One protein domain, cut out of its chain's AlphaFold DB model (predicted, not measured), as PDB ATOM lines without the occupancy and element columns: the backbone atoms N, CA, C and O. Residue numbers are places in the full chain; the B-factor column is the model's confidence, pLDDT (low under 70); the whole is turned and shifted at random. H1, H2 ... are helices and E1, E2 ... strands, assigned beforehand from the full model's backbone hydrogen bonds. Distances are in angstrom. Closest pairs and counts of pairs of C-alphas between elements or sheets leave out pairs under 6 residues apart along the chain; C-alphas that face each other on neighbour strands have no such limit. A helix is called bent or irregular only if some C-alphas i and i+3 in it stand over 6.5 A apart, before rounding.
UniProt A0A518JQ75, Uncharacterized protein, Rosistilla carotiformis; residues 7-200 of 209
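Overview. This is residues 7 to 200 of the 209 residues of an uncharacterized protein of Rosistilla carotiformis (UniProt A0A518JQ75). One antiparallel sheet of six strands is curled like part of a barrel and folded back on itself, E1, E2 and E3 facing E5 and E6, with H6 packed on E1, E5 and E6. H5 leads away from the sheet after E5, while H1, H3, H4 and the long stretch of residues 65 to 88 lie off the sheet in a looser region. The 194 printed residues include six named helices and six named strands in the order H1 H2 E1 E2 H3 H4 E3 E4 E5 H5 E6 H6, and the sheet order is E1, E2, E3, E4, E5, E6. The class is mixed, helices and strands, with under half of the residues in named elements. The whole is compact, with a radius of gyration of the C-alphas of 16.0 A and spans of 45 by 37 by 33 A.

Along the chain. H1, residues 14 to 22, begins at C-alpha 14 (169.005, 220.458, 225.879). H2 is residues 32 to 41, 14.1 A long, and irregular, with C-alphas 36 and 39 standing 7.3 A apart. E1 is residues 50 to 52 and E2 residues 58 to 64, 17.7 A. H3 is residues 89 to 92, H4 residues 96 to 101, E3 residues 117 to 123, 15.6 A. E4 is residues 147 to 151 and E5 residues 158 to 162. H5, residues 164 to 177, is 19.1 A long and begins at (186.050, 213.162, 203.632). E6 is residues 186 to 190, and H6, residues 193 to 199, ends at (167.066, 222.728, 197.674).

Arrangement. The folded sheet, one sheet bent into two leaves that face each other, has E4 as its hinge. E1 and E2 form a hairpin, with N 59 and O 51 at 2.8 A. E2 is staggered, pairing with E1 over residues 58 to 60 and with E3 over 61 to 64, where N 62 and O 122 are 2.8 A apart. E3, E4 and E5 form a meander, each strand the antiparallel neighbour of the one before, with N 120 and O 148 at 2.8 A and N 149 and O 160 at 2.8 A. E5 and E6 have N 161 and O 187 at 2.8 A. H6 is on the sheet at a height of 7.5 A; its closest C-alphas to E6 are those of Phe 196 and Ala 190, 5.2 A. H2 touches H6, closest at the C-alphas of Phe 34 and Phe 193, 6.3 A, at a steep tilt of 60 degrees, and only grazes the sheet. H1 is close to H4 but not clearly touching, the C-alphas of Leu 20 and Val 100 being 6.6 A apart. H4 and H5 are only just not on the sheet, each with 4 pairs of C-alphas within 10 A. H3 touches no helix. Every O i to N i+4 pair is within hydrogen-bond range in H1, H4, H5 and H6; H2 has 4 of 6, and H3 is too short for such a pair.

Size, cuts and confidence. The farthest C-alphas, those of Ala 76 and Glu 179, are 47.5 A apart. The printed part has no cut. The links E2 to H3, H4 to E3 and E3 to E4 are long. Mean pLDDT of the printed part is 79.6; 49 residues are under 70, among them 89 to 114.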
ATOM      1  N   GLU A   7     159.921 208.841 213.052       83.94
ATOM      2  CA  GLU A   7     160.467 207.724 213.826       83.94
ATOM      3  C   GLU A   7     161.992 207.769 214.013       83.94
ATOM      4  O   GLU A   7     162.536 207.040 214.844       83.94
ATOM      5  N   THR A   8     162.689 208.599 213.236       84.50
ATOM      6  CA  THR A   8     164.151 208.749 213.300       84.50
ATOM      7  C   THR A   8     164.586 209.935 214.155       84.50
ATOM      8  O   THR A   8     165.744 209.976 214.586       84.50
ATOM      9  N   VAL A   9     163.667 210.870 214.428       87.19
ATOM     10  CA  VAL A   9     163.928 212.050 215.256       87.19
ATOM     11  C   VAL A   9     164.211 211.598 216.682       87.19
ATOM     12  O   VAL A   9     163.423 210.892 217.312       87.19
ATOM     13  N   GLN A  10     165.380 211.977 217.181       83.56
ATOM     14  CA  GLN A  10     165.804 211.632 218.531       83.56
ATOM     15  C   GLN A  10     165.167 212.594 219.560       83.56
ATOM     16  O   GLN A  10     164.601 213.610 219.173       83.56
ATOM     17  N   PRO A  11     165.198 212.310 220.872       83.44
ATOM     18  CA  PRO A  11     164.907 213.321 221.892       83.44
ATOM     19  C   PRO A  11     166.079 214.287 222.109       83.44
ATOM     20  O   PRO A  11     167.219 213.868 222.274       83.44
ATOM     21  N   LEU A  12     165.822 215.594 222.104       85.75
ATOM     22  CA  LEU A  12     166.882 216.599 222.222       85.75
ATOM     23  C   LEU A  12     167.436 216.664 223.650       85.75
ATOM     24  O   LEU A  12     166.708 217.033 224.572       85.75
ATOM     25  N   ASP A  13     168.734 216.405 223.826       84.50
ATOM     26  CA  ASP A  13     169.425 216.742 225.071       84.50
ATOM     27  C   ASP A  13     169.758 218.242 225.086       84.50
ATOM     28  O   ASP A  13     170.762 218.721 224.553       84.50
ATOM     29  N   VAL A  14     168.868 219.005 225.719       84.31
ATOM     30  CA  VAL A  14     169.005 220.458 225.879       84.31
ATOM     31  C   VAL A  14     170.248 220.819 226.697       84.31
ATOM     32  O   VAL A  14     170.818 221.887 226.490       84.31
ATOM     33  N   ALA A  15     170.698 219.955 227.612       81.31
ATOM     34  CA  ALA A  15     171.903 220.215 228.387       81.31
ATOM     35  C   ALA A  15     173.156 220.072 227.512       81.31
ATOM     36  O   ALA A  15     174.025 220.940 227.582       81.31
ATOM     37  N   ALA A  16     173.217 219.052 226.652       80.00
ATOM     38  CA  ALA A  16     174.294 218.892 225.672       80.00
ATOM     39  C   ALA A  16     174.321 220.051 224.661       80.00
ATOM     40  O   ALA A  16     175.381 220.629 224.412       80.00
ATOM     41  N   LEU A  17     173.156 220.461 224.145       82.25
ATOM     42  CA  LEU A  17     173.049 221.638 223.276       82.25
ATOM     43  C   LEU A  17     173.497 222.919 223.995       82.25
ATOM     44  O   LEU A  17     174.261 223.697 223.438       82.25
ATOM     45  N   ASN A  18     173.070 223.145 225.238       80.56
ATOM     46  CA  ASN A  18     173.489 224.326 225.991       80.56
ATOM     47  C   ASN A  18     174.997 224.325 226.246       80.56
ATOM     48  O   ASN A  18     175.623 225.352 226.017       80.56
ATOM     49  N   ARG A  19     175.587 223.186 226.643       77.19
ATOM     50  CA  ARG A  19     177.047 223.049 226.781       77.19
ATOM     51  C   ARG A  19     177.755 223.455 225.489       77.19
ATOM     52  O   ARG A  19     178.667 224.270 225.538       77.19
ATOM     53  N   LEU A  20     177.280 222.973 224.341       75.25
ATOM     54  CA  LEU A  20     177.816 223.347 223.031       75.25
ATOM     55  C   LEU A  20     177.698 224.851 222.742       75.25
ATOM     56  O   LEU A  20     178.591 225.429 222.141       75.25
ATOM     57  N   LEU A  21     176.606 225.499 223.142       77.56
ATOM     58  CA  LEU A  21     176.399 226.926 222.879       77.56
ATOM     59  C   LEU A  21     177.133 227.839 223.874       77.56
ATOM     60  O   LEU A  21     177.353 229.011 223.570       77.56
ATOM     61  N   THR A  22     177.485 227.340 225.064       74.69
ATOM     62  CA  THR A  22     178.077 228.152 226.141       74.69
ATOM     63  C   THR A  22     179.555 227.886 226.401       74.69
ATOM     64  O   THR A  22     180.250 228.796 226.844       74.69
ATOM     65  N   ASP A  23     180.029 226.656 226.189       65.19
ATOM     66  CA  ASP A  23     181.331 226.174 226.688       65.19
ATOM     67  C   ASP A  23     182.438 226.181 225.618       65.19
ATOM     68  O   ASP A  23     183.524 225.627 225.783       65.19
ATOM     69  N   THR A  24     182.192 226.811 224.475       55.34
ATOM     70  CA  THR A  24     183.082 226.673 223.326       55.34
ATOM     71  C   THR A  24     184.128 227.771 223.290       55.34
ATOM     72  O   THR A  24     183.989 228.771 222.582       55.34
ATOM     73  N   GLY A  25     185.258 227.514 223.953       52.41
ATOM     74  CA  GLY A  25     186.540 228.151 223.616       52.41
ATOM     75  C   GLY A  25     186.930 228.003 222.131       52.41
ATOM     76  O   GLY A  25     187.856 228.667 221.676       52.41
ATOM     77  N   SER A  26     186.200 227.178 221.369       52.88
ATOM     78  CA  SER A  26     186.318 226.938 219.929       52.88
ATOM     79  C   SER A  26     185.566 227.928 219.025       52.88
ATOM     80  O   SER A  26     185.732 227.848 217.813       52.88
ATOM     81  N   GLY A  27     184.762 228.860 219.560       57.22
ATOM     82  CA  GLY A  27     184.071 229.870 218.735       57.22
ATOM     83  C   GLY A  27     182.963 229.314 217.827       57.22
ATOM     84  O   GLY A  27     182.629 229.937 216.819       57.22
ATOM     85  N   LEU A  28     182.403 228.157 218.194       66.06
ATOM     86  CA  LEU A  28     181.316 227.479 217.491       66.06
ATOM     87  C   LEU A  28     180.126 228.413 217.249       66.06
ATOM     88  O   LEU A  28     179.566 228.997 218.177       66.06
ATOM     89  N   ARG A  29     179.724 228.531 215.983       71.75
ATOM     90  CA  ARG A  29     178.606 229.369 215.555       71.75
ATOM     91  C   ARG A  29     177.689 228.572 214.643       71.75
ATOM     92  O   ARG A  29     178.101 228.131 213.573       71.75
ATOM     93  N   PHE A  30     176.440 228.436 215.071       76.12
ATOM     94  CA  PHE A  30     175.367 227.873 214.263       76.12
ATOM     95  C   PHE A  30     174.501 228.981 213.674       76.12
ATOM     96  O   PHE A  30     174.400 230.074 214.230       76.12
ATOM     97  N   ASP A  31     173.881 228.677 212.540       82.06
ATOM     98  CA  ASP A  31     172.869 229.525 211.926       82.06
ATOM     99  C   ASP A  31     171.565 229.513 212.754       82.06
ATOM    100  O   ASP A  31     171.164 228.465 213.272       82.06
ATOM    101  N   ASP A  32     170.889 230.658 212.887       86.94
ATOM    102  CA  ASP A  32     169.666 230.785 213.700       86.94
ATOM    103  C   ASP A  32     168.514 229.915 213.165       86.94
ATOM    104  O   ASP A  32     167.725 229.354 213.943       86.94
ATOM    105  N   ASP A  33     168.430 229.749 211.841       90.69
ATOM    106  CA  ASP A  33     167.419 228.896 211.220       90.69
ATOM    107  C   ASP A  33     167.721 227.418 211.484       90.69
ATOM    108  O   ASP A  33     166.798 226.619 211.684       90.69
ATOM    109  N   PHE A  34     169.005 227.051 211.558       89.56
ATOM    110  CA  PHE A  34     169.417 225.712 211.976       89.56
ATOM    111  C   PHE A  34     169.058 225.458 213.439       89.56
ATOM    112  O   PHE A  34     168.396 224.460 213.728       89.56
ATOM    113  N   LEU A  35     169.403 226.376 214.351       88.38
ATOM    114  CA  LEU A  35     169.063 226.263 215.777       88.38
ATOM    115  C   LEU A  35     167.552 226.097 215.990       88.38
ATOM    116  O   LEU A  35     167.115 225.258 216.778       88.38
ATOM    117  N   SER A  36     166.747 226.834 215.225       90.25
ATOM    118  CA  SER A  36     165.283 226.733 215.243       90.25
ATOM    119  C   SER A  36     164.753 225.415 214.657       90.25
ATOM    120  O   SER A  36     163.623 225.001 214.943       90.25
ATOM    121  N   ALA A  37     165.532 224.742 213.810       91.69
ATOM    122  CA  ALA A  37     165.179 223.460 213.215       91.69
ATOM    123  C   ALA A  37     165.576 222.256 214.083       91.69
ATOM    124  O   ALA A  37     164.887 221.237 213.995       91.69
ATOM    125  N   ILE A  38     166.609 222.383 214.935       90.38
ATOM    126  CA  ILE A  38     167.186 221.298 215.756       90.38
ATOM    127  C   ILE A  38     166.129 220.363 216.361       90.38
ATOM    128  O   ILE A  38     166.252 219.161 216.119       90.38
ATOM    129  N   PRO A  39     165.067 220.842 217.049       89.25
ATOM    130  CA  PRO A  39     164.096 219.961 217.712       89.25
ATOM    131  C   PRO A  39     163.371 218.966 216.795       89.25
ATOM    132  O   PRO A  39     162.718 218.055 217.288       89.25
ATOM    133  N   ARG A  40     163.430 219.160 215.472       90.12
ATOM    134  CA  ARG A  40     162.746 218.323 214.474       90.12
ATOM    135  C   ARG A  40     163.687 217.504 213.606       90.12
ATOM    136  O   ARG A  40     163.220 216.624 212.895       90.12
ATOM    137  N   ILE A  41     164.976 217.833 213.602       91.25
ATOM    138  CA  ILE A  41     165.922 217.244 212.650       91.25
ATOM    139  C   ILE A  41     167.058 216.489 213.328       91.25
ATOM    140  O   ILE A  41     167.708 215.688 212.670       91.25
ATOM    141  N   HIS A  42     167.332 216.716 214.613       87.88
ATOM    142  CA  HIS A  42     168.550 216.179 215.207       87.88
ATOM    143  C   HIS A  42     168.567 214.642 215.264       87.88
ATOM    144  O   HIS A  42     167.633 213.985 215.731       87.88
ATOM    145  N   GLY A  43     169.655 214.057 214.764       86.25
ATOM    146  CA  GLY A  43     169.794 212.611 214.597       86.25
ATOM    147  C   GLY A  43     168.838 211.986 213.573       86.25
ATOM    148  O   GLY A  43     168.785 210.757 213.497       86.25
ATOM    149  N   ALA A  44     168.068 212.793 212.839       89.50
ATOM    150  CA  ALA A  44     166.979 212.334 211.990       89.50
ATOM    151  C   ALA A  44     167.401 212.218 210.525       89.50
ATOM    152  O   ALA A  44     168.300 212.924 210.055       89.50
ATOM    153  N   SER A  45     166.704 211.358 209.787       91.12
ATOM    154  CA  SER A  45     166.838 211.238 208.337       91.12
ATOM    155  C   SER A  45     165.803 212.124 207.631       91.12
ATOM    156  O   SER A  45     164.611 212.027 207.940       91.12
ATOM    157  N   PRO A  46     166.210 212.973 206.669       93.31
ATOM    158  CA  PRO A  46     165.275 213.823 205.939       93.31
ATOM    159  C   PRO A  46     164.370 213.016 204.998       93.31
ATOM    160  O   PRO A  46     164.816 212.088 204.328       93.31
ATOM    161  N   VAL A  47     163.110 213.439 204.862       93.12
ATOM    162  CA  VAL A  47     162.179 212.919 203.838       93.12
ATOM    163  C   VAL A  47     162.642 213.332 202.439       93.12
ATOM    164  O   VAL A  47     162.597 212.552 201.487       93.12
ATOM    165  N   ASN A  48     163.086 214.582 202.318       94.38
ATOM    166  CA  ASN A  48     163.663 215.146 201.106       94.38
ATOM    167  C   ASN A  48     165.187 215.101 201.249       94.38
ATOM    168  O   ASN A  48     165.791 215.989 201.840       94.38
ATOM    169  N   GLN A  49     165.798 214.022 200.774       92.81
ATOM    170  CA  GLN A  49     167.195 213.691 201.073       92.81
ATOM    171  C   GLN A  49     168.195 214.117 199.991       92.81
ATOM    172  O   GLN A  49     169.395 214.023 200.224       92.81
ATOM    173  N   TYR A  50     167.738 214.551 198.815       94.38
ATOM    174  CA  TYR A  50     168.624 214.897 197.702       94.38
ATOM    175  C   TYR A  50     168.820 216.407 197.567       94.38
ATOM    176  O   TYR A  50     167.902 217.179 197.841       94.38
ATOM    177  N   PHE A  51     170.001 216.820 197.109       94.44
ATOM    178  CA  PHE A  51     170.336 218.193 196.713       94.44
ATOM    179  C   PHE A  51     171.424 218.175 195.628       94.44
ATOM    180  O   PHE A  51     172.063 217.146 195.410       94.44
ATOM    181  N   THR A  52     171.644 219.309 194.968       91.75
ATOM    182  CA  THR A  52     172.706 219.476 193.965       91.75
ATOM    183  C   THR A  52     173.681 220.539 194.450       91.75
ATOM    184  O   THR A  52     173.246 221.622 194.836       91.75
ATOM    185  N   ASP A  53     174.979 220.247 194.464       89.38
ATOM    186  CA  ASP A  53     175.996 221.250 194.807       89.38
ATOM    187  C   ASP A  53     176.252 222.238 193.650       89.38
ATOM    188  O   ASP A  53     175.768 222.050 192.530       89.38
ATOM    189  N   LYS A  54     177.028 223.311 193.886       86.00
ATOM    190  CA  LYS A  54     177.344 224.285 192.820       86.00
ATOM    191  C   LYS A  54     178.177 223.699 191.671       86.00
ATOM    192  O   LYS A  54     178.233 224.316 190.609       86.00
ATOM    193  N   ALA A  55     178.797 222.530 191.849       85.25
ATOM    194  CA  ALA A  55     179.499 221.814 190.784       85.25
ATOM    195  C   ALA A  55     178.553 220.957 189.916       85.25
ATOM    196  O   ALA A  55     178.988 220.381 188.921       85.25
ATOM    197  N   GLY A  56     177.261 220.891 190.259       86.62
ATOM    198  CA  GLY A  56     176.254 220.113 189.539       86.62
ATOM    199  C   GLY A  56     176.168 218.652 189.985       86.62
ATOM    200  O   GLY A  56     175.411 217.885 189.387       86.62
ATOM    201  N   ALA A  57     176.910 218.248 191.021       88.88
ATOM    202  CA  ALA A  57     176.841 216.893 191.544       88.88
ATOM    203  C   ALA A  57     175.631 216.744 192.467       88.88
ATOM    204  O   ALA A  57     175.408 217.542 193.382       88.88
ATOM    205  N   VAL A  58     174.849 215.691 192.233       91.44
ATOM    206  CA  VAL A  58     173.718 215.343 193.092       91.44
ATOM    207  C   VAL A  58     174.215 214.514 194.267       91.44
ATOM    208  O   VAL A  58     174.955 213.544 194.097       91.44
ATOM    209  N   ARG A  59     173.772 214.884 195.463       92.69
ATOM    210  CA  ARG A  59     174.183 214.298 196.738       92.69
ATOM    211  C   ARG A  59     172.968 213.868 197.537       92.69
ATOM    212  O   ARG A  59     171.861 214.363 197.317       92.69
ATOM    213  N   ARG A  60     173.180 212.930 198.458       93.38
ATOM    214  CA  ARG A  60     172.128 212.337 199.284       93.38
ATOM    215  C   ARG A  60     172.505 212.403 200.756       93.38
ATOM    216  O   ARG A  60     173.566 211.920 201.141       93.38
ATOM    217  N   ILE A  61     171.614 212.954 201.567       93.62
ATOM    218  CA  ILE A  61     171.752 213.047 203.020       93.62
ATOM    219  C   ILE A  61     171.321 211.729 203.658       93.62
ATOM    220  O   ILE A  61     170.257 211.198 203.335       93.62
ATOM    221  N   GLY A  62     172.140 211.217 204.573       90.44
ATOM    222  CA  GLY A  62     171.808 210.097 205.449       90.44
ATOM    223  C   GLY A  62     171.030 210.545 206.677       90.44
ATOM    224  O   GLY A  62     169.903 210.097 206.902       90.44
ATOM    225  N   TRP A  63     171.632 211.436 207.462       90.50
ATOM    226  CA  TRP A  63     171.070 211.937 208.715       90.50
ATOM    227  C   TRP A  63     171.730 213.254 209.151       90.50
ATOM    228  O   TRP A  63     172.839 213.570 208.720       90.50
ATOM    229  N   PHE A  64     171.052 214.020 210.010       89.88
ATOM    230  CA  PHE A  64     171.586 215.239 210.640       89.88
ATOM    231  C   PHE A  64     172.209 214.962 212.008       89.88
ATOM    232  O   PHE A  64     171.718 214.099 212.734       89.88
ATOM    233  N   VAL A  65     173.223 215.743 212.397       86.25
ATOM    234  CA  VAL A  65     173.880 215.701 213.719       86.25
ATOM    235  C   VAL A  65     172.876 215.480 214.851       86.25
ATOM    236  O   VAL A  65     171.835 216.138 214.922       86.25
ATOM    237  N   SER A  66     173.168 214.530 215.739       83.12
ATOM    238  CA  SER A  66     172.431 214.400 216.995       83.12
ATOM    239  C   SER A  66     173.168 215.137 218.102       83.12
ATOM    240  O   SER A  66     174.394 215.127 218.141       83.12
ATOM    241  N   PHE A  67     172.418 215.739 219.017       80.81
ATOM    242  CA  PHE A  67     172.986 216.454 220.150       80.81
ATOM    243  C   PHE A  67     172.957 215.572 221.394       80.81
ATOM    244  O   PHE A  67     172.178 215.828 222.302       80.81
ATOM    245  N   TYR A  68     173.775 214.522 221.399       79.31
ATOM    246  CA  TYR A  68     174.024 213.696 222.579       79.31
ATOM    247  C   TYR A  68     175.507 213.687 222.920       79.31
ATOM    248  O   TYR A  68     176.355 213.703 222.025       79.31
ATOM    249  N   ASP A  69     175.820 213.625 224.208       72.56
ATOM    250  CA  ASP A  69     177.168 213.394 224.705       72.56
ATOM    251  C   ASP A  69     177.228 212.243 225.718       72.56
ATOM    252  O   ASP A  69     176.244 211.547 225.949       72.56
ATOM    253  N   PHE A  70     178.427 211.948 226.243       69.69
ATOM    254  CA  PHE A  70     178.655 210.756 227.078       69.69
ATOM    255  C   PHE A  70     177.880 210.841 228.393       69.69
ATOM    256  O   PHE A  70     177.674 209.827 229.055       69.69
ATOM    257  N   ASP A  71     177.461 212.055 228.745       73.00
ATOM    258  CA  ASP A  71     176.748 212.384 229.962       73.00
ATOM    259  C   ASP A  71     175.226 212.486 229.712       73.00
ATOM    260  O   ASP A  71     174.471 212.764 230.646       73.00
ATOM    261  N   SER A  72     174.757 212.258 228.475       77.19
ATOM    262  CA  SER A  72     173.334 212.282 228.124       77.19
ATOM    263  C   SER A  72     172.555 211.153 228.801       77.19
ATOM    264  O   SER A  72     172.872 209.969 228.658       77.19
ATOM    265  N   ASP A  73     171.463 211.517 229.475       74.50
ATOM    266  CA  ASP A  73     170.532 210.570 230.099       74.50
ATOM    267  C   ASP A  73     169.467 210.119 229.086       74.50
ATOM    268  O   ASP A  73     168.411 210.737 228.921       74.50
ATOM    269  N   LEU A  74     169.777 209.057 228.340       72.88
ATOM    270  CA  LEU A  74     168.883 208.508 227.323       72.88
ATOM    271  C   LEU A  74     167.826 207.569 227.930       72.88
ATOM    272  O   LEU A  74     168.176 206.665 228.696       72.88
ATOM    273  N   PRO A  75     166.549 207.650 227.502       71.31
ATOM    274  CA  PRO A  75     165.516 206.729 227.968       71.31
ATOM    275  C   PRO A  75     165.880 205.271 227.641       71.31
ATOM    276  O   PRO A  75     166.455 204.978 226.594       71.31
ATOM    277  N   ALA A  76     165.562 204.339 228.540       70.50
ATOM    278  CA  ALA A  76     165.878 202.916 228.390       70.50
ATOM    279  C   ALA A  76     165.240 202.278 227.124       70.50
ATOM    280  O   ALA A  76     164.174 202.726 226.699       70.50
ATOM    281  N   PRO A  77     165.822 201.194 226.558       73.00
ATOM    282  CA  PRO A  77     166.990 200.453 227.042       73.00
ATOM    283  C   PRO A  77     168.325 201.014 226.531       73.00
ATOM    284  O   PRO A  77     168.472 201.332 225.353       73.00
ATOM    285  N   ARG A  78     169.317 201.069 227.430       74.25
ATOM    286  CA  ARG A  78     170.717 201.355 227.092       74.25
ATOM    287  C   ARG A  78     171.245 200.316 226.106       74.25
ATOM    288  O   ARG A  78     171.048 199.119 226.320       74.25
ATOM    289  N   GLN A  79     171.946 200.769 225.071       71.69
ATOM    290  CA  GLN A  79     172.627 199.890 224.126       71.69
ATOM    291  C   GLN A  79     174.125 199.945 224.415       71.69
ATOM    292  O   GLN A  79     174.759 200.972 224.233       71.69
ATOM    293  N   VAL A  80     174.678 198.867 224.970       66.69
ATOM    294  CA  VAL A  80     176.098 198.821 225.343       66.69
ATOM    295  C   VAL A  80     176.947 198.656 224.097       66.69
ATOM    296  O   VAL A  80     176.695 197.761 223.288       66.69
ATOM    297  N   ASP A  81     177.973 199.483 223.978       64.56
ATOM    298  CA  ASP A  81     178.926 199.369 222.889       64.56
ATOM    299  C   ASP A  81     179.970 198.300 223.150       64.56
ATOM    300  O   ASP A  81     180.577 198.224 224.218       64.56
ATOM    301  N   CYS A  82     180.162 197.443 222.156       60.22
ATOM    302  CA  CYS A  82     181.076 196.318 222.264       60.22
ATOM    303  C   CYS A  82     182.556 196.727 222.188       60.22
ATOM    304  O   CYS A  82     183.402 195.956 222.638       60.22
ATOM    305  N   MET A  83     182.867 197.911 221.655       57.12
ATOM    306  CA  MET A  83     184.215 198.472 221.528       57.12
ATOM    307  C   MET A  83     184.576 199.376 222.719       57.12
ATOM    308  O   MET A  83     185.724 199.372 223.157       57.12
ATOM    309  N   TYR A  84     183.603 200.103 223.278       58.28
ATOM    310  CA  TYR A  84     183.803 201.149 224.288       58.28
ATOM    311  C   TYR A  84     182.938 201.000 225.553       58.28
ATOM    312  O   TYR A  84     182.772 201.974 226.279       58.28
ATOM    313  N   GLY A  85     182.409 199.801 225.829       60.62
ATOM    314  CA  GLY A  85     181.919 199.284 227.121       60.62
ATOM    315  C   GLY A  85     180.989 200.181 227.951       60.62
ATOM    316  O   GLY A  85     179.794 199.923 228.088       60.62
ATOM    317  N   ASP A  86     181.540 201.231 228.549       67.38
ATOM    318  CA  ASP A  86     180.795 202.185 229.365       67.38
ATOM    319  C   ASP A  86     179.983 203.196 228.541       67.38
ATOM    320  O   ASP A  86     179.135 203.888 229.108       67.38
ATOM    321  N   ASN A  87     180.142 203.213 227.216       66.94
ATOM    322  CA  ASN A  87     179.404 204.100 226.325       66.94
ATOM    323  C   ASN A  87     178.081 203.479 225.825       66.94
ATOM    324  O   ASN A  87     177.952 202.260 225.666       66.94
ATOM    325  N   ASP A  88     177.083 204.331 225.573       70.06
ATOM    326  CA  ASP A  88     175.835 203.947 224.906       70.06
ATOM    327  C   ASP A  88     176.014 204.065 223.382       70.06
ATOM    328  O   ASP A  88     176.339 205.146 222.891       70.06
ATOM    329  N   THR A  89     175.811 202.988 222.613       66.75
ATOM    330  CA  THR A  89     175.970 202.979 221.140       66.75
ATOM    331  C   THR A  89     175.088 204.003 220.446       66.75
ATOM    332  O   THR A  89     175.385 204.412 219.329       66.75
ATOM    333  N   ARG A  90     174.012 204.454 221.102       69.06
ATOM    334  CA  ARG A  90     173.143 205.524 220.595       69.06
ATOM    335  C   ARG A  90     173.824 206.897 220.594       69.06
ATOM    336  O   ARG A  90     173.318 207.818 219.961       69.06
ATOM    337  N   VAL A  91     174.942 207.021 221.308       65.94
ATOM    338  CA  VAL A  91     175.732 208.243 221.488       65.94
ATOM    339  C   VAL A  91     177.100 208.143 220.797       65.94
ATOM    340  O   VAL A  91     177.628 209.150 220.341       65.94
ATOM    341  N   ILE A  92     177.662 206.937 220.689       57.47
ATOM    342  CA  ILE A  92     179.024 206.703 220.162       57.47
ATOM    343  C   ILE A  92     179.179 207.120 218.721       57.47
ATOM    344  O   ILE A  92     180.255 207.571 218.339       57.47
ATOM    345  N   ASP A  93     178.093 207.054 217.961       59.16
ATOM    346  CA  ASP A  93     178.057 207.764 216.709       59.16
ATOM    347  C   ASP A  93     176.800 208.595 216.555       59.16
ATOM    348  O   ASP A  93     175.723 208.094 216.226       59.16
ATOM    349  N   ARG A  94     176.985 209.880 216.868       61.53
ATOM    350  CA  ARG A  94     176.385 211.056 216.232       61.53
ATOM    351  C   ARG A  94     177.074 212.310 216.779       61.53
ATOM    352  O   ARG A  94     176.474 213.146 217.454       61.53
ATOM    353  N   SER A  95     178.332 212.469 216.369       60.78
ATOM    354  CA  SER A  95     179.058 213.731 216.122       60.78
ATOM    355  C   SER A  95     179.371 214.742 217.229       60.78
ATOM    356  O   SER A  95     180.423 215.379 217.171       60.78
ATOM    357  N   LEU A  96     178.489 214.962 218.204       67.50
ATOM    358  CA  LEU A  96     178.591 216.145 219.063       67.50
ATOM    359  C   LEU A  96     179.788 216.090 220.025       67.50
ATOM    360  O   LEU A  96     180.439 217.098 220.282       67.50
ATOM    361  N   GLN A  97     180.109 214.912 220.550       60.69
ATOM    362  CA  GLN A  97     181.199 214.760 221.515       60.69
ATOM    363  C   GLN A  97     182.563 215.134 220.933       60.69
ATOM    364  O   GLN A  97     183.379 215.726 221.637       60.69
ATOM    365  N   TYR A  98     182.791 214.830 219.651       61.56
ATOM    366  CA  TYR A  98     184.040 215.149 218.964       61.56
ATOM    367  C   TYR A  98     184.201 216.645 218.706       61.56
ATOM    368  O   TYR A  98     185.299 217.167 218.890       61.56
ATOM    369  N   LEU A  99     183.104 217.353 218.418       60.97
ATOM    370  CA  LEU A  99     183.084 218.820 218.339       60.97
ATOM    371  C   LEU A  99     183.513 219.494 219.647       60.97
ATOM    372  O   LEU A  99     184.191 220.518 219.623       60.97
ATOM    373  N   VAL A 100     183.073 218.948 220.784       58.72
ATOM    374  CA  VAL A 100     183.218 219.595 222.097       58.72
ATOM    375  C   VAL A 100     184.524 219.208 222.790       58.72
ATOM    376  O   VAL A 100     185.154 220.062 223.408       58.72
ATOM    377  N   ARG A 101     184.933 217.933 222.725       58.19
ATOM    378  CA  ARG A 101     186.034 217.398 223.551       58.19
ATOM    379  C   ARG A 101     187.382 217.264 222.836       58.19
ATOM    380  O   ARG A 101     188.391 217.247 223.533       58.19
ATOM    381  N   TRP A 102     187.409 217.177 221.504       57.16
ATOM    382  CA  TRP A 102     188.625 216.874 220.721       57.16
ATOM    383  C   TRP A 102     188.781 217.775 219.485       57.16
ATOM    384  O   TRP A 102     189.325 217.360 218.463       57.16
ATOM    385  N   GLY A 103     188.258 219.004 219.550       55.28
ATOM    386  CA  GLY A 103     188.222 219.932 218.412       55.28
ATOM    387  C   GLY A 103     189.596 220.345 217.863       55.28
ATOM    388  O   GLY A 103     189.673 220.816 216.733       55.28
ATOM    389  N   ASP A 104     190.667 220.147 218.631       55.84
ATOM    390  CA  ASP A 104     192.069 220.339 218.243       55.84
ATOM    391  C   ASP A 104     192.634 219.193 217.386       55.84
ATOM    392  O   ASP A 104     193.567 219.409 216.621       55.84
ATOM    393  N   MET A 105     192.042 218.000 217.462       58.47
ATOM    394  CA  MET A 105     192.367 216.839 216.619       58.47
ATOM    395  C   MET A 105     191.386 216.656 215.454       58.47
ATOM    396  O   MET A 105     191.358 215.610 214.798       58.47
ATOM    397  N   SER A 106     190.522 217.644 215.228       67.56
ATOM    398  CA  SER A 106     189.488 217.561 214.212       67.56
ATOM    399  C   SER A 106     189.967 218.150 212.894       67.56
ATOM    400  O   SER A 106     190.516 219.250 212.867       67.56
ATOM    401  N   ILE A 107     189.614 217.499 211.780       69.00
ATOM    402  CA  ILE A 107     189.810 218.050 210.425       69.00
ATOM    403  C   ILE A 107     188.956 219.308 210.144       69.00
ATOM    404  O   ILE A 107     188.900 219.816 209.029       69.00
ATOM    405  N   TYR A 108     188.254 219.787 211.169       67.38
ATOM    406  CA  TYR A 108     187.330 220.911 211.190       67.38
ATOM    407  C   TYR A 108     187.768 222.037 212.132       67.38
ATOM    408  O   TYR A 108     187.062 223.047 212.248       67.38
ATOM    409  N   GLY A 109     188.886 221.836 212.841       60.53
ATOM    410  CA  GLY A 109     189.420 222.766 213.827       60.53
ATOM    411  C   GLY A 109     189.760 224.130 213.221       60.53
ATOM    412  O   GLY A 109     189.903 224.254 212.004       60.53
ATOM    413  N   PRO A 110     189.860 225.183 214.050       58.38
ATOM    414  CA  PRO A 110     190.207 226.505 213.559       58.38
ATOM    415  C   PRO A 110     191.638 226.480 213.020       58.38
ATOM    416  O   PRO A 110     192.599 226.454 213.788       58.38
ATOM    417  N   PHE A 111     191.760 226.495 211.696       67.00
ATOM    418  CA  PHE A 111     193.042 226.620 211.008       67.00
ATOM    419  C   PHE A 111     193.627 228.022 211.222       67.00
ATOM    420  O   PHE A 111     193.016 228.879 211.870       67.00
ATOM    421  N   ASP A 112     194.809 228.286 210.669       64.38
ATOM    422  CA  ASP A 112     195.604 229.496 210.934       64.38
ATOM    423  C   ASP A 112     194.851 230.832 210.757       64.38
ATOM    424  O   ASP A 112     195.207 231.848 211.359       64.38
ATOM    425  N   ASP A 113     193.781 230.850 209.961       64.44
ATOM    426  CA  ASP A 113     192.944 232.022 209.699       64.44
ATOM    427  C   ASP A 113     191.627 232.064 210.493       64.44
ATOM    428  O   ASP A 113     190.763 232.906 210.225       64.44
ATOM    429  N   LYS A 114     191.494 231.204 211.508       68.44
ATOM    430  CA  LYS A 114     190.310 231.039 212.364       68.44
ATOM    431  C   LYS A 114     189.056 230.578 211.620       68.44
ATOM    432  O   LYS A 114     187.968 230.664 212.194       68.44
ATOM    433  N   ARG A 115     189.167 230.102 210.374       74.88
ATOM    434  CA  ARG A 115     188.044 229.417 209.728       74.88
ATOM    435  C   ARG A 115     187.830 228.072 210.392       74.88
ATOM    436  O   ARG A 115     188.765 227.296 210.549       74.88
ATOM    437  N   ALA A 116     186.579 227.813 210.736       77.31
ATOM    438  CA  ALA A 116     186.123 226.529 211.226       77.31
ATOM    439  C   ALA A 116     184.923 226.081 210.396       77.31
ATOM    440  O   ALA A 116     184.094 226.902 209.978       77.31
ATOM    441  N   PHE A 117     184.838 224.775 210.173       81.50
ATOM    442  CA  PHE A 117     183.759 224.163 209.413       81.50
ATOM    443  C   PHE A 117     183.029 223.196 210.317       81.50
ATOM    444  O   PHE A 117     183.643 222.273 210.819       81.50
ATOM    445  N   TYR A 118     181.734 223.377 210.534       82.31
ATOM    446  CA  TYR A 118     181.012 222.542 211.495       82.31
ATOM    447  C   TYR A 118     180.058 221.588 210.786       82.31
ATOM    448  O   TYR A 118     179.021 222.046 210.295       82.31
ATOM    449  N   PRO A 119     180.385 220.285 210.709       85.75
ATOM    450  CA  PRO A 119     179.487 219.293 210.151       85.75
ATOM    451  C   PRO A 119     178.147 219.279 210.873       85.75
ATOM    452  O   PRO A 119     178.075 219.283 212.103       85.75
ATOM    453  N   PHE A 120     177.075 219.213 210.094       88.56
ATOM    454  CA  PHE A 120     175.714 219.107 210.605       88.56
ATOM    455  C   PHE A 120     174.895 218.005 209.924       88.56
ATOM    456  O   PHE A 120     173.801 217.697 210.396       88.56
ATOM    457  N   ALA A 121     175.385 217.383 208.844       91.12
ATOM    458  CA  ALA A 121     174.722 216.232 208.227       91.12
ATOM    459  C   ALA A 121     175.705 215.283 207.539       91.12
ATOM    460  O   ALA A 121     176.610 215.739 206.840       91.12
ATOM    461  N   ALA A 122     175.513 213.976 207.723       90.25
ATOM    462  CA  ALA A 122     176.270 212.941 207.028       90.25
ATOM    463  C   ALA A 122     175.633 212.629 205.675       90.25
ATOM    464  O   ALA A 122     174.404 212.589 205.540       90.25
ATOM    465  N   LEU A 123     176.473 212.368 204.682       91.75
ATOM    466  CA  LEU A 123     176.071 212.038 203.324       91.75
ATOM    467  C   LEU A 123     176.408 210.584 202.998       91.75
ATOM    468  O   LEU A 123     177.351 210.006 203.534       91.75
ATOM    469  N   TYR A 124     175.637 209.998 202.087       89.81
ATOM    470  CA  TYR A 124     176.009 208.727 201.469       89.81
ATOM    471  C   TYR A 124     177.213 208.940 200.546       89.81
ATOM    472  O   TYR A 124     177.203 209.886 199.753       89.81
ATOM    473  N   ARG A 125     178.203 208.036 200.593       83.31
ATOM    474  CA  ARG A 125     179.358 208.068 199.676       83.31
ATOM    475  C   ARG A 125     178.937 207.798 198.227       83.31
ATOM    476  O   ARG A 125     179.373 208.503 197.321       83.31
ATOM    477  N   ASP A 126     178.055 206.817 198.005       83.00
ATOM    478  CA  ASP A 126     177.362 206.637 196.722       83.00
ATOM    479  C   ASP A 126     175.882 207.039 196.868       83.00
ATOM    480  O   ASP A 126     175.092 206.303 197.468       83.00
ATOM    481  N   PRO A 127     175.456 208.177 196.287       78.94
ATOM    482  CA  PRO A 127     174.075 208.640 196.389       78.94
ATOM    483  C   PRO A 127     173.053 207.710 195.707       78.94
ATOM    484  O   PRO A 127     171.849 207.875 195.942       78.94
ATOM    485  N   LYS A 128     173.499 206.761 194.865       75.19
ATOM    486  CA  LYS A 128     172.651 205.842 194.086       75.19
ATOM    487  C   LYS A 128     172.593 204.427 194.655       75.19
ATOM    488  O   LYS A 128     171.506 203.855 194.668       75.19
ATOM    489  N   ASN A 129     173.723 203.862 195.085       69.56
ATOM    490  CA  ASN A 129     173.810 202.422 195.378       69.56
ATOM    491  C   ASN A 129     174.232 202.078 196.804       69.56
ATOM    492  O   ASN A 129     174.344 200.894 197.124       69.56
ATOM    493  N   ASP A 130     174.448 203.071 197.664       72.56
ATOM    494  CA  ASP A 130     174.751 202.779 199.056       72.56
ATOM    495  C   ASP A 130     173.454 202.593 199.860       72.56
ATOM    496  O   ASP A 130     172.636 203.506 200.031       72.56
ATOM    497  N   HIS A 131     173.230 201.351 200.289       67.19
ATOM    498  CA  HIS A 131     172.111 200.970 201.150       67.19
ATOM    499  C   HIS A 131     172.451 201.101 202.636       67.19
ATOM    500  O   HIS A 131     171.538 201.088 203.465       67.19
ATOM    501  N   SER A 132     173.733 201.230 202.980       74.44
ATOM    502  CA  SER A 132     174.153 201.555 204.337       74.44
ATOM    503  C   SER A 132     174.033 203.056 204.539       74.44
ATOM    504  O   SER A 132     174.640 203.846 203.824       74.44
ATOM    505  N   ALA A 133     173.244 203.461 205.534       73.75
ATOM    506  CA  ALA A 133     173.334 204.826 206.024       73.75
ATOM    507  C   ALA A 133     174.772 205.083 206.516       73.75
ATOM    508  O   ALA A 133     175.379 204.158 207.071       73.75
ATOM    509  N   PRO A 134     175.307 206.306 206.341       79.38
ATOM    510  CA  PRO A 134     176.611 206.653 206.889       79.38
ATOM    511  C   PRO A 134     176.632 206.333 208.384       79.38
ATOM    512  O   PRO A 134     175.672 206.635 209.095       79.38
ATOM    513  N   PHE A 135     177.691 205.670 208.838       71.50
ATOM    514  CA  PHE A 135     177.829 205.281 210.240       71.50
ATOM    515  C   PHE A 135     178.159 206.507 211.090       71.50
ATOM    516  O   PHE A 135     177.400 206.835 211.999       71.50
ATOM    517  N   SER A 136     179.191 207.239 210.660       72.69
ATOM    518  CA  SER A 136     179.679 208.454 211.294       72.69
ATOM    519  C   SER A 136     179.505 209.694 210.440       72.69
ATOM    520  O   SER A 136     179.483 209.647 209.209       72.69
ATOM    521  N   LEU A 137     179.421 210.841 211.104       74.50
ATOM    522  CA  LEU A 137     179.839 212.090 210.482       74.50
ATOM    523  C   LEU A 137     181.372 212.090 210.450       74.50
ATOM    524  O   LEU A 137     182.007 211.552 211.355       74.50
ATOM    525  N   CYS A 138     181.981 212.685 209.430       63.41
ATOM    526  CA  CYS A 138     183.413 212.916 209.500       63.41
ATOM    527  C   CYS A 138     183.730 213.781 210.730       63.41
ATOM    528  O   CYS A 138     183.099 214.817 210.926       63.41
ATOM    529  N   TRP A 139     184.708 213.353 211.529       65.50
ATOM    530  CA  TRP A 139     185.260 214.122 212.656       65.50
ATOM    531  C   TRP A 139     186.748 213.902 212.849       65.50
ATOM    532  O   TRP A 139     187.454 214.823 213.263       65.50
ATOM    533  N   HIS A 140     187.198 212.682 212.560       63.28
ATOM    534  CA  HIS A 140     188.549 212.210 212.782       63.28
ATOM    535  C   HIS A 140     189.146 211.723 211.465       63.28
ATOM    536  O   HIS A 140     188.447 211.140 210.638       63.28
ATOM    537  N   HIS A 141     190.461 211.855 211.306       62.47
ATOM    538  CA  HIS A 141     191.198 211.372 210.136       62.47
ATOM    539  C   HIS A 141     191.208 209.833 209.993       62.47
ATOM    540  O   HIS A 141     191.968 209.313 209.195       62.47
ATOM    541  N   GLY A 142     190.471 209.074 210.811       62.22
ATOM    542  CA  GLY A 142     190.555 207.606 210.857       62.22
ATOM    543  C   GLY A 142     189.305 206.879 210.366       62.22
ATOM    544  O   GLY A 142     189.404 205.728 209.953       62.22
ATOM    545  N   ASP A 143     188.146 207.538 210.419       65.88
ATOM    546  CA  ASP A 143     186.857 206.975 210.021       65.88
ATOM    547  C   ASP A 143     185.845 208.114 209.843       65.88
ATOM    548  O   ASP A 143     185.626 208.914 210.758       65.88
ATOM    549  N   GLY A 144     185.254 208.224 208.658       75.38
ATOM    550  CA  GLY A 144     184.394 209.346 208.316       75.38
ATOM    551  C   GLY A 144     183.600 209.143 207.036       75.38
ATOM    552  O   GLY A 144     183.943 208.345 206.156       75.38
ATOM    553  N   ASN A 145     182.518 209.908 206.929       83.25
ATOM    554  CA  ASN A 145     181.736 210.052 205.710       83.25
ATOM    555  C   ASN A 145     181.769 211.496 205.231       83.25
ATOM    556  O   ASN A 145     181.978 212.430 206.008       83.25
ATOM    557  N   ASP A 146     181.497 211.665 203.944       89.50
ATOM    558  CA  ASP A 146     181.198 212.964 203.367       89.50
ATOM    559  C   ASP A 146     180.134 213.693 204.195       89.50
ATOM    560  O   ASP A 146     179.193 213.086 204.720       89.50
ATOM    561  N   SER A 147     180.272 215.009 204.313       90.31
ATOM    562  CA  SER A 147     179.423 215.792 205.208       90.31
ATOM    563  C   SER A 147     179.013 217.131 204.616       90.31
ATOM    564  O   SER A 147     179.643 217.672 203.707       90.31
ATOM    565  N   LEU A 148     177.906 217.657 205.132       92.94
ATOM    566  CA  LEU A 148     177.558 219.065 205.009       92.94
ATOM    567  C   LEU A 148     178.047 219.799 206.244       92.94
ATOM    568  O   LEU A 148     177.744 219.378 207.363       92.94
ATOM    569  N   CYS A 149     178.740 220.909 206.025       90.38
ATOM    570  CA  CYS A 149     179.316 221.737 207.068       90.38
ATOM    571  C   CYS A 149     178.835 223.183 206.958       90.38
ATOM    572  O   CYS A 149     178.578 223.685 205.861       90.38
ATOM    573  N   PHE A 150     178.764 223.863 208.099       89.62
ATOM    574  CA  PHE A 150     178.689 225.320 208.154       89.62
ATOM    575  C   PHE A 150     180.081 225.913 207.990       89.62
ATOM    576  O   PHE A 150     180.948 225.640 208.814       89.62
ATOM    577  N   ASP A 151     180.282 226.741 206.970       88.69
ATOM    578  CA  ASP A 151     181.456 227.602 206.854       88.69
ATOM    579  C   ASP A 151     181.233 228.869 207.686       88.69
ATOM    580  O   ASP A 151     180.374 229.707 207.384       88.69
ATOM    581  N   THR A 152     182.011 229.006 208.758       84.06
ATOM    582  CA  THR A 152     181.891 230.136 209.690       84.06
ATOM    583  C   THR A 152     182.596 231.408 209.231       84.06
ATOM    584  O   THR A 152     182.468 232.445 209.889       84.06
ATOM    585  N   SER A 153     183.285 231.377 208.085       83.69
ATOM    586  CA  SER A 153     183.893 232.567 207.478       83.69
ATOM    587  C   SER A 153     182.864 233.550 206.906       83.69
ATOM    588  O   SER A 153     183.198 234.706 206.636       83.69
ATOM    589  N   THR A 154     181.603 233.129 206.759       87.50
ATOM    590  CA  THR A 154     180.505 233.954 206.244       87.50
ATOM    591  C   THR A 154     179.446 234.256 207.312       87.50
ATOM    592  O   THR A 154     179.377 233.637 208.375       87.50
ATOM    593  N   SER A 155     178.600 235.256 207.045       87.25
ATOM    594  CA  SER A 155     177.460 235.611 207.894       87.25
ATOM    595  C   SER A 155     176.246 235.982 207.025       87.25
ATOM    596  O   SER A 155     176.280 237.067 206.437       87.25
ATOM    597  N   PRO A 156     175.181 235.154 206.950       88.25
ATOM    598  CA  PRO A 156     174.994 233.857 207.624       88.25
ATOM    599  C   PRO A 156     176.056 232.816 207.238       88.25
ATOM    600  O   PRO A 156     176.794 233.001 206.267       88.25
ATOM    601  N   CYS A 157     176.178 231.751 208.031       90.19
ATOM    602  CA  CYS A 157     177.121 230.676 207.729       90.19
ATOM    603  C   CYS A 157     176.662 229.951 206.462       90.19
ATOM    604  O   CYS A 157     175.529 229.465 206.394       90.19
ATOM    605  N   SER A 158     177.535 229.889 205.461       92.81
ATOM    606  CA  SER A 158     177.227 229.197 204.217       92.81
ATOM    607  C   SER A 158     177.302 227.690 204.429       92.81
ATOM    608  O   SER A 158     177.975 227.198 205.339       92.81
ATOM    609  N   VAL A 159     176.573 226.949 203.604       94.19
ATOM    610  CA  VAL A 159     176.575 225.489 203.624       94.19
ATOM    611  C   VAL A 159     177.545 225.002 202.561       94.19
ATOM    612  O   VAL A 159     177.397 225.315 201.374       94.19
ATOM    613  N   VAL A 160     178.519 224.204 202.983       93.62
ATOM    614  CA  VAL A 160     179.510 223.579 202.107       93.62
ATOM    615  C   VAL A 160     179.435 222.063 202.227       93.62
ATOM    616  O   VAL A 160     179.139 221.513 203.284       93.62
ATOM    617  N   TYR A 161     179.706 221.383 201.126       93.31
ATOM    618  CA  TYR A 161     180.010 219.967 201.098       93.31
ATOM    619  C   TYR A 161     181.495 219.774 201.399       93.31
ATOM    620  O   TYR A 161     182.337 220.443 200.801       93.31
ATOM    621  N   CYS A 162     181.799 218.834 202.284       90.06
ATOM    622  CA  CYS A 162     183.142 218.396 202.618       90.06
ATOM    623  C   CYS A 162     183.321 216.949 202.147       90.06
ATOM    624  O   CYS A 162     182.622 216.048 202.623       90.06
ATOM    625  N   ASN A 163     184.245 216.738 201.205       89.62
ATOM    626  CA  ASN A 163     184.678 215.393 200.843       89.62
ATOM    627  C   ASN A 163     185.627 214.853 201.916       89.62
ATOM    628  O   ASN A 163     186.665 215.468 202.160       89.62
ATOM    629  N   PHE A 164     185.288 213.712 202.513       86.62
ATOM    630  CA  PHE A 164     186.050 213.162 203.632       86.62
ATOM    631  C   PHE A 164     187.493 212.830 203.260       86.62
ATOM    632  O   PHE A 164     188.410 213.324 203.912       86.62
ATOM    633  N   ASP A 165     187.686 212.027 202.212       86.94
ATOM    634  CA  ASP A 165     189.006 211.502 201.852       86.94
ATOM    635  C   ASP A 165     189.971 212.666 201.519       86.94
ATOM    636  O   ASP A 165     191.098 212.718 202.007       86.94
ATOM    637  N   ASN A 166     189.497 213.683 200.788       88.94
ATOM    638  CA  ASN A 166     190.303 214.869 200.484       88.94
ATOM    639  C   ASN A 166     190.566 215.757 201.715       88.94
ATOM    640  O   ASN A 166     191.629 216.367 201.812       88.94
ATOM    641  N   ALA A 167     189.599 215.881 202.629       86.19
ATOM    642  CA  ALA A 167     189.769 216.666 203.850       86.19
ATOM    643  C   ALA A 167     190.760 215.994 204.813       86.19
ATOM    644  O   ALA A 167     191.593 216.666 205.416       86.19
ATOM    645  N   GLN A 168     190.720 214.662 204.903       85.75
ATOM    646  CA  GLN A 168     191.702 213.856 205.619       85.75
ATOM    647  C   GLN A 168     193.109 214.065 205.043       85.75
ATOM    648  O   GLN A 168     194.039 214.341 205.799       85.75
ATOM    649  N   ASP A 169     193.263 213.986 203.719       87.25
ATOM    650  CA  ASP A 169     194.548 214.221 203.054       87.25
ATOM    651  C   ASP A 169     195.084 215.638 203.320       87.25
ATOM    652  O   ASP A 169     196.268 215.803 203.620       87.25
ATOM    653  N   ALA A 170     194.223 216.660 203.241       86.00
ATOM    654  CA  ALA A 170     194.592 218.047 203.533       86.00
ATOM    655  C   ALA A 170     195.026 218.230 204.997       86.00
ATOM    656  O   ALA A 170     196.033 218.887 205.264       86.00
ATOM    657  N   PHE A 171     194.309 217.605 205.934       83.75
ATOM    658  CA  PHE A 171     194.655 217.623 207.352       83.75
ATOM    659  C   PHE A 171     195.992 216.947 207.638       83.75
ATOM    660  O   PHE A 171     196.821 217.534 208.326       83.75
ATOM    661  N   CYS A 172     196.247 215.773 207.058       85.06
ATOM    662  CA  CYS A 172     197.526 215.085 207.221       85.06
ATOM    663  C   CYS A 172     198.706 215.936 206.719       85.06
ATOM    664  O   CYS A 172     199.734 215.994 207.386       85.06
ATOM    665  N   ARG A 173     198.569 216.627 205.581       86.38
ATOM    666  CA  ARG A 173     199.635 217.513 205.073       86.38
ATOM    667  C   ARG A 173     199.883 218.710 205.985       86.38
ATOM    668  O   ARG A 173     201.027 219.056 206.250       86.38
ATOM    669  N   TRP A 174     198.823 219.332 206.489       85.06
ATOM    670  CA  TRP A 174     198.961 220.446 207.426       85.06
ATOM    671  C   TRP A 174     199.588 220.005 208.757       85.06
ATOM    672  O   TRP A 174     200.523 220.643 209.231       85.06
ATOM    673  N   GLU A 175     199.130 218.888 209.332       82.94
ATOM    674  CA  GLU A 175     199.610 218.395 210.631       82.94
ATOM    675  C   GLU A 175     201.050 217.855 210.565       82.94
ATOM    676  O   GLU A 175     201.852 218.123 211.463       82.94
ATOM    677  N   TYR A 176     201.390 217.085 209.523       84.12
ATOM    678  CA  TYR A 176     202.664 216.357 209.454       84.12
ATOM    679  C   TYR A 176     203.714 217.002 208.547       84.12
ATOM    680  O   TYR A 176     204.906 216.843 208.822       84.12
ATOM    681  N   ASP A 177     203.299 217.725 207.506       84.31
ATOM    682  CA  ASP A 177     204.209 218.312 206.514       84.31
ATOM    683  C   ASP A 177     204.387 219.837 206.686       84.31
ATOM    684  O   ASP A 177     205.152 220.443 205.934       84.31
ATOM    685  N   ASP A 178     203.739 220.454 207.694       77.81
ATOM    686  CA  ASP A 178     203.770 221.907 207.985       77.81
ATOM    687  C   ASP A 178     203.362 222.757 206.759       77.81
ATOM    688  O   ASP A 178     203.853 223.865 206.522       77.81
ATOM    689  N   GLU A 179     202.479 222.200 205.919       81.75
ATOM    690  CA  GLU A 179     201.914 222.879 204.756       81.75
ATOM    691  C   GLU A 179     200.735 223.774 205.157       81.75
ATOM    692  O   GLU A 179     200.024 223.513 206.123       81.75
ATOM    693  N   GLN A 180     200.463 224.821 204.373       81.50
ATOM    694  CA  GLN A 180     199.241 225.606 204.545       81.50
ATOM    695  C   GLN A 180     198.009 224.724 204.290       81.50
ATOM    696  O   GLN A 180     197.941 224.043 203.267       81.50
ATOM    697  N   TYR A 181     197.008 224.796 205.173       78.94
ATOM    698  CA  TYR A 181     195.795 223.995 205.023       78.94
ATOM    699  C   TYR A 181     195.035 224.332 203.725       78.94
ATOM    700  O   TYR A 181     194.668 225.487 203.481       78.94
ATOM    701  N   ASP A 182     194.793 223.315 202.892       81.75
ATOM    702  CA  ASP A 182     194.091 223.441 201.613       81.75
ATOM    703  C   ASP A 182     192.583 223.205 201.770       81.75
ATOM    704  O   ASP A 182     192.131 222.114 202.116       81.75
ATOM    705  N   PHE A 183     191.790 224.223 201.436       81.31
ATOM    706  CA  PHE A 183     190.326 224.191 201.478       81.31
ATOM    707  C   PHE A 183     189.670 223.728 200.166       81.31
ATOM    708  O   PHE A 183     188.444 223.751 200.057       81.31
ATOM    709  N   GLY A 184     190.442 223.306 199.158       81.75
ATOM    710  CA  GLY A 184     189.933 222.881 197.847       81.75
ATOM    711  C   GLY A 184     188.985 221.674 197.877       81.75
ATOM    712  O   GLY A 184     188.260 221.429 196.915       81.75
ATOM    713  N   HIS A 185     188.947 220.939 198.990       81.25
ATOM    714  CA  HIS A 185     188.018 219.834 199.234       81.25
ATOM    715  C   HIS A 185     186.589 220.289 199.580       81.25
ATOM    716  O   HIS A 185     185.678 219.455 199.633       81.25
ATOM    717  N   LEU A 186     186.386 221.588 199.817       87.94
ATOM    718  CA  LEU A 186     185.088 222.169 200.119       87.94
ATOM    719  C   LEU A 186     184.394 222.643 198.844       87.94
ATOM    720  O   LEU A 186     184.933 223.434 198.070       87.94
ATOM    721  N   VAL A 187     183.153 222.206 198.650       92.56
ATOM    722  CA  VAL A 187     182.306 222.660 197.541       92.56
ATOM    723  C   VAL A 187     181.130 223.420 198.112       92.56
ATOM    724  O   VAL A 187     180.358 222.891 198.905       92.56
ATOM    725  N   HIS A 188     180.954 224.665 197.691       94.06
ATOM    726  CA  HIS A 188     179.818 225.453 198.135       94.06
ATOM    727  C   HIS A 188     178.486 224.828 197.678       94.06
ATOM    728  O   HIS A 188     178.324 224.453 196.512       94.06
ATOM    729  N   VAL A 189     177.515 224.771 198.591       95.88
ATOM    730  CA  VAL A 189     176.163 224.250 198.343       95.88
ATOM    731  C   VAL A 189     175.140 225.380 198.372       95.88
ATOM    732  O   VAL A 189     174.428 225.562 197.387       95.88
ATOM    733  N   ALA A 190     175.091 226.157 199.457       95.38
ATOM    734  CA  ALA A 190     174.118 227.235 199.626       95.38
ATOM    735  C   ALA A 190     174.682 228.396 200.452       95.38
ATOM    736  O   ALA A 190     175.569 228.203 201.283       95.38
ATOM    737  N   ASP A 191     174.130 229.595 200.266       94.62
ATOM    738  CA  ASP A 191     174.588 230.801 200.965       94.62
ATOM    739  C   ASP A 191     174.106 230.857 202.433       94.62
ATOM    740  O   ASP A 191     174.668 231.598 203.238       94.62
ATOM    741  N   SER A 192     173.111 230.041 202.802       94.00
ATOM    742  CA  SER A 192     172.583 229.910 204.165       94.00
ATOM    743  C   SER A 192     171.944 228.534 204.412       94.00
ATOM    744  O   SER A 192     171.675 227.776 203.471       94.00
ATOM    745  N   PHE A 193     171.637 228.218 205.677       94.38
ATOM    746  CA  PHE A 193     170.872 227.012 206.020       94.38
ATOM    747  C   PHE A 193     169.463 227.022 205.412       94.38
ATOM    748  O   PHE A 193     168.985 225.996 204.922       94.38
ATOM    749  N   SER A 194     168.803 228.182 205.419       94.50
ATOM    750  CA  SER A 194     167.474 228.343 204.828       94.50
ATOM    751  C   SER A 194     167.481 228.089 203.325       94.50
ATOM    752  O   SER A 194     166.626 227.344 202.841       94.50
ATOM    753  N   ASP A 195     168.465 228.624 202.599       94.62
ATOM    754  CA  ASP A 195     168.611 228.366 201.162       94.62
ATOM    755  C   ASP A 195     168.814 226.874 200.902       94.62
ATOM    756  O   ASP A 195     168.084 226.278 200.106       94.62
ATOM    757  N   PHE A 196     169.716 226.237 201.653       95.38
ATOM    758  CA  PHE A 196     169.928 224.793 201.590       95.38
ATOM    759  C   PHE A 196     168.629 224.004 201.821       95.38
ATOM    760  O   PHE A 196     168.301 223.104 201.047       95.38
ATOM    761  N   ALA A 197     167.838 224.366 202.835       94.44
ATOM    762  CA  ALA A 197     166.583 223.688 203.144       94.44
ATOM    763  C   ALA A 197     165.559 223.755 201.995       94.44
ATOM    764  O   ALA A 197     164.694 222.880 201.905       94.44
ATOM    765  N   THR A 198     165.633 224.763 201.117       93.81
ATOM    766  CA  THR A 198     164.766 224.866 199.927       93.81
ATOM    767  C   THR A 198     165.228 224.005 198.750       93.81
ATOM    768  O   THR A 198     164.420 223.709 197.871       93.81
ATOM    769  N   MET A 199     166.490 223.562 198.740       92.81
ATOM    770  CA  MET A 199     167.066 222.728 197.674       92.81
ATOM    771  C   MET A 199     166.703 221.242 197.810       92.81
ATOM    772  O   MET A 199     166.894 220.458 196.874       92.81
ATOM    773  N   LEU A 200     166.207 220.838 198.981       94.19
ATOM    774  CA  LEU A 200     165.940 219.443 199.303       94.19
ATOM    775  C   LEU A 200     164.769 218.871 198.500       94.19
ATOM    776  O   LEU A 200     163.676 219.436 198.464       94.19
TER     777      LEU A 200